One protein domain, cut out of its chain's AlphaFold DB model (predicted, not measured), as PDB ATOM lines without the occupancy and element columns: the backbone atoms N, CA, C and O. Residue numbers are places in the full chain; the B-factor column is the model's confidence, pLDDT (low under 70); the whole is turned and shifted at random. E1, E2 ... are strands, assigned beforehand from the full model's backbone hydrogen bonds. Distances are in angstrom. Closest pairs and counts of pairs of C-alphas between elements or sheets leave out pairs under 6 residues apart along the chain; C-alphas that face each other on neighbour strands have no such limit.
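What this domain is: This is residues 332 to 364 and 568 to 575 of the 649 residues of an uncharacterized protein of Bacillus terrae (UniProt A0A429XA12). A three-stranded sheet, E1-E5-E4, is partly covered by the small hairpin E2-E3, a sandwich of two sheets with strands crossed at 65 degrees; beyond E5, E4 runs on as an arm. The 41 printed residues hold five named strands, E1 to E5 along the chain, both sheets antiparallel, all strand. The whole is loose, radius of gyration of the C-alphas 12.1 A, spanning 45 by 13 by 11 A.

How they stand to each other: Inner strand E5, residues 568 to 575, neighbours edge strands E1, residues 332 to 339, and E4, residues 354 to 363; N 336 and O 572, 2.9 A, and N 356 and O 569, 2.8 A, are within hydrogen-bond range. E2, residues 343 to 346, and E3, residues 349 to 352, form a hairpin, with N 344 and O 351 3.0 A apart. The closest C-alphas of E3 and E5, Gly 351 and Val 574, are 4.5 A apart.

Where its parts are: E1 begins at C-alpha 332 (68.933, 124.113, 44.997); E5 ends at C-alpha 575 (64.305, 127.013, 46.727). E4 is 26.9 A long, E5 22.6 A, E1 19.5 A.

The domain as a whole: Residues 365 to 567 are cut out; C-alphas 364 and 568 are 20.5 A apart. Residues 361 to 364 have pLDDT under 70.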
ATOM      1  N   ASP A 332      68.106 122.947  45.321       85.19
ATOM      2  CA  ASP A 332      68.933 124.113  44.997       85.19
ATOM      3  C   ASP A 332      68.293 125.407  45.522       85.19
ATOM      4  O   ASP A 332      67.065 125.508  45.625       85.19
ATOM      5  N   THR A 333      69.110 126.403  45.868       86.62
ATOM      6  CA  THR A 333      68.658 127.682  46.426       86.62
ATOM      7  C   THR A 333      69.363 128.857  45.749       86.62
ATOM      8  O   THR A 333      70.572 128.852  45.540       86.62
ATOM      9  N   LYS A 334      68.600 129.896  45.398       88.56
ATOM     10  CA  LYS A 334      69.137 131.123  44.790       88.56
ATOM     11  C   LYS A 334      68.580 132.357  45.485       88.56
ATOM     12  O   LYS A 334      67.426 132.354  45.916       88.56
ATOM     13  N   TRP A 335      69.375 133.418  45.567       88.50
ATOM     14  CA  TRP A 335      68.887 134.733  45.981       88.50
ATOM     15  C   TRP A 335      68.194 135.432  44.807       88.50
ATOM     16  O   TRP A 335      68.668 135.375  43.673       88.50
ATOM     17  N   VAL A 336      67.082 136.114  45.073       87.62
ATOM     18  CA  VAL A 336      66.398 136.993  44.114       87.62
ATOM     19  C   VAL A 336      66.086 138.332  44.774       87.62
ATOM     20  O   VAL A 336      65.868 138.396  45.979       87.62
ATOM     21  N   THR A 337      66.064 139.415  43.994       90.75
ATOM     22  CA  THR A 337      65.804 140.782  44.483       90.75
ATOM     23  C   THR A 337      65.034 141.612  43.446       90.75
ATOM     24  O   THR A 337      64.739 141.121  42.355       90.75
ATOM     25  N   ASN A 338      64.662 142.848  43.791       85.88
ATOM     26  CA  ASN A 338      63.874 143.786  42.978       85.88
ATOM     27  C   ASN A 338      62.499 143.256  42.500       85.88
ATOM     28  O   ASN A 338      61.917 143.760  41.538       85.88
ATOM     29  N   GLN A 339      61.953 142.237  43.169       88.94
ATOM     30  CA  GLN A 339      60.672 141.642  42.790       88.94
ATOM     31  C   GLN A 339      59.506 142.552  43.206       88.94
ATOM     32  O   GLN A 339      59.566 143.230  44.231       88.94
ATOM     33  N   THR A 340      58.425 142.571  42.426       85.56
ATOM     34  CA  THR A 340      57.201 143.349  42.718       85.56
ATOM     35  C   THR A 340      56.179 142.584  43.570       85.56
ATOM     36  O   THR A 340      55.225 143.178  44.064       85.56
ATOM     37  N   SER A 341      56.390 141.279  43.767       86.94
ATOM     38  CA  SER A 341      55.546 140.364  44.546       86.94
ATOM     39  C   SER A 341      56.332 139.770  45.714       86.94
ATOM     40  O   SER A 341      57.512 139.457  45.565       86.94
ATOM     41  N   GLN A 342      55.654 139.554  46.845       88.44
ATOM     42  CA  GLN A 342      56.209 138.839  47.997       88.44
ATOM     43  C   GLN A 342      56.402 137.339  47.714       88.44
ATOM     44  O   GLN A 342      57.319 136.721  48.242       88.44
ATOM     45  N   ASN A 343      55.553 136.750  46.871       88.56
ATOM     46  CA  ASN A 343      55.634 135.340  46.504       88.56
ATOM     47  C   ASN A 343      56.377 135.193  45.175       88.56
ATOM     48  O   ASN A 343      55.941 135.750  44.161       88.56
ATOM     49  N   TYR A 344      57.461 134.418  45.178       85.88
ATOM     50  CA  TYR A 344      58.217 134.054  43.984       85.88
ATOM     51  C   TYR A 344      57.899 132.613  43.573       85.88
ATOM     52  O   TYR A 344      57.910 131.701  44.401       85.88
ATOM     53  N   ASN A 345      57.629 132.408  42.285       85.38
ATOM     54  CA  ASN A 345      57.361 131.106  41.675       85.38
ATOM     55  C   ASN A 345      57.787 131.166  40.199       85.38
ATOM     56  O   ASN A 345      56.958 131.388  39.320       85.38
ATOM     57  N   SER A 346      59.094 131.075  39.932       84.94
ATOM     58  CA  SER A 346      59.647 131.221  38.576       84.94
ATOM     59  C   SER A 346      60.919 130.393  38.369       84.94
ATOM     60  O   SER A 346      61.766 130.272  39.260       84.94
ATOM     61  N   GLY A 347      61.042 129.782  37.187       80.38
ATOM     62  CA  GLY A 347      62.143 128.875  36.838       80.38
ATOM     63  C   GLY A 347      62.253 127.639  37.745       80.38
ATOM     64  O   GLY A 347      63.359 127.171  37.990       80.38
ATOM     65  N   GLY A 348      61.136 127.167  38.312       79.88
ATOM     66  CA  GLY A 348      61.085 126.028  39.243       79.88
ATOM     67  C   GLY A 348      61.380 126.355  40.715       79.88
ATOM     68  O   GLY A 348      61.099 125.533  41.581       79.88
ATOM     69  N   TYR A 349      61.879 127.554  41.035       86.81
ATOM     70  CA  TYR A 349      62.147 127.955  42.421       86.81
ATOM     71  C   TYR A 349      60.925 128.640  43.031       86.81
ATOM     72  O   TYR A 349      60.285 129.479  42.387       86.81
ATOM     73  N   ARG A 350      60.644 128.321  44.296       85.44
ATOM     74  CA  ARG A 350      59.555 128.891  45.093       85.44
ATOM     75  C   ARG A 350      60.068 129.420  46.429       85.44
ATOM     76  O   ARG A 350      61.000 128.864  47.009       85.44
ATOM     77  N   GLY A 351      59.452 130.491  46.916       86.62
ATOM     78  CA  GLY A 351      59.745 131.059  48.230       86.62
ATOM     79  C   GLY A 351      58.958 132.336  48.507       86.62
ATOM     80  O   GLY A 351      58.405 132.953  47.592       86.62
ATOM     81  N   VAL A 352      58.922 132.709  49.783       86.44
ATOM     82  CA  VAL A 352      58.406 133.996  50.261       86.44
ATOM     83  C   VAL A 352      59.599 134.933  50.430       86.44
ATOM     84  O   VAL A 352      60.643 134.522  50.930       86.44
ATOM     85  N   LEU A 353      59.454 136.169  49.970       89.94
ATOM     86  CA  LEU A 353      60.496 137.188  49.941       89.94
ATOM     87  C   LEU A 353      60.222 138.291  50.971       89.94
ATOM     88  O   LEU A 353      59.073 138.663  51.208       89.94
ATOM     89  N   ASP A 354      61.280 138.883  51.512       88.69
ATOM     90  CA  ASP A 354      61.214 139.998  52.450       88.69
ATOM     91  C   ASP A 354      61.117 141.345  51.729       88.69
ATOM     92  O   ASP A 354      61.747 141.585  50.694       88.69
ATOM     93  N   ARG A 355      60.310 142.256  52.280       87.56
ATOM     94  CA  ARG A 355      60.027 143.565  51.678       87.56
ATOM     95  C   ARG A 355      61.062 144.611  52.088       87.56
ATOM     96  O   ARG A 355      61.178 144.929  53.268       87.56
ATOM     97  N   TYR A 356      61.711 145.243  51.114       86.31
ATOM     98  CA  TYR A 356      62.668 146.332  51.320       86.31
ATOM     99  C   TYR A 356      62.243 147.622  50.597       86.31
ATOM    100  O   TYR A 356      61.468 147.600  49.637       86.31
ATOM    101  N   LYS A 357      62.721 148.772  51.087       84.44
ATOM    102  CA  LYS A 357      62.515 150.086  50.455       84.44
ATOM    103  C   LYS A 357      63.424 150.185  49.228       84.44
ATOM    104  O   LYS A 357      64.633 150.032  49.364       84.44
ATOM    105  N   TYR A 358      62.844 150.433  48.056       79.69
ATOM    106  CA  TYR A 358      63.572 150.488  46.784       79.69
ATOM    107  C   TYR A 358      63.906 151.924  46.360       79.69
ATOM    108  O   TYR A 358      64.985 152.178  45.837       79.69
ATOM    109  N   GLY A 359      63.011 152.876  46.631       79.69
ATOM    110  CA  GLY A 359      63.225 154.286  46.312       79.69
ATOM    111  C   GLY A 359      62.061 155.177  46.742       79.69
ATOM    112  O   GLY A 359      61.106 154.717  47.371       79.69
ATOM    113  N   GLU A 360      62.139 156.457  46.390       76.88
ATOM    114  CA  GLU A 360      61.057 157.433  46.550       76.88
ATOM    115  C   GLU A 360      60.887 158.232  45.261       76.88
ATOM    116  O   GLU A 360      61.865 158.645  44.644       76.88
ATOM    117  N   ILE A 361      59.635 158.431  44.853       67.56
ATOM    118  CA  ILE A 361      59.269 159.170  43.645       67.56
ATOM    119  C   ILE A 361      58.561 160.456  44.071       67.56
ATOM    120  O   ILE A 361      57.500 160.417  44.702       67.56
ATOM    121  N   THR A 362      59.148 161.599  43.719       58.00
ATOM    122  CA  THR A 362      58.570 162.933  43.929       58.00
ATOM    123  C   THR A 362      57.768 163.331  42.698       58.00
ATOM    124  O   THR A 362      58.330 163.423  41.608       58.00
ATOM    125  N   ILE A 363      56.465 163.585  42.849       60.97
ATOM    126  CA  ILE A 363      55.601 163.984  41.728       60.97
ATOM    127  C   ILE A 363      55.416 165.514  41.747       60.97
ATOM    128  O   ILE A 363      54.860 166.040  42.716       60.97
ATOM    129  N   PRO A 364      55.847 166.258  40.706       51.81
ATOM    130  CA  PRO A 364      55.618 167.699  40.625       51.81
ATOM    131  C   PRO A 364      54.125 168.041  40.504       51.81
ATOM    132  O   PRO A 364      53.417 167.490  39.661       51.81
ATOM    133  N   TYR A 568      58.365 150.090  47.352       83.25
ATOM    134  CA  TYR A 568      58.875 148.887  47.999       83.25
ATOM    135  C   TYR A 568      58.997 147.753  46.982       83.25
ATOM    136  O   TYR A 568      58.143 147.596  46.110       83.25
ATOM    137  N   ARG A 569      60.041 146.940  47.137       90.56
ATOM    138  CA  ARG A 569      60.297 145.716  46.367       90.56
ATOM    139  C   ARG A 569      60.592 144.566  47.327       90.56
ATOM    140  O   ARG A 569      60.648 144.768  48.540       90.56
ATOM    141  N   TYR A 570      60.749 143.360  46.798       91.00
ATOM    142  CA  TYR A 570      60.954 142.148  47.585       91.00
ATOM    143  C   TYR A 570      62.233 141.403  47.183       91.00
ATOM    144  O   TYR A 570      62.613 141.395  46.005       91.00
ATOM    145  N   GLN A 571      62.896 140.787  48.166       85.31
ATOM    146  CA  GLN A 571      64.113 139.992  47.989       85.31
ATOM    147  C   GLN A 571      64.235 138.855  49.010       85.31
ATOM    148  O   GLN A 571      63.649 138.931  50.081       85.31
ATOM    149  N   GLY A 572      64.984 137.800  48.695       90.31
ATOM    150  CA  GLY A 572      65.099 136.625  49.563       90.31
ATOM    151  C   GLY A 572      65.689 135.403  48.862       90.31
ATOM    152  O   GLY A 572      65.881 135.402  47.641       90.31
ATOM    153  N   TYR A 573      65.944 134.342  49.631       88.81
ATOM    154  CA  TYR A 573      66.279 133.026  49.083       88.81
ATOM    155  C   TYR A 573      65.015 132.291  48.629       88.81
ATOM    156  O   TYR A 573      64.024 132.216  49.351       88.81
ATOM    157  N   VAL A 574      65.076 131.693  47.443       86.19
ATOM    158  CA  VAL A 574      64.027 130.827  46.890       86.19
ATOM    159  C   VAL A 574      64.612 129.455  46.592       86.19
ATOM    160  O   VAL A 574      65.757 129.345  46.153       86.19
ATOM    161  N   THR A 575      63.834 128.401  46.829       85.06
ATOM    162  CA  THR A 575      64.305 127.013  46.727       85.06
ATOM    163  C   THR A 575      63.590 126.276  45.600       85.06
ATOM    164  O   THR A 575      62.370 126.394  45.474       85.06
TER     165      THR A 575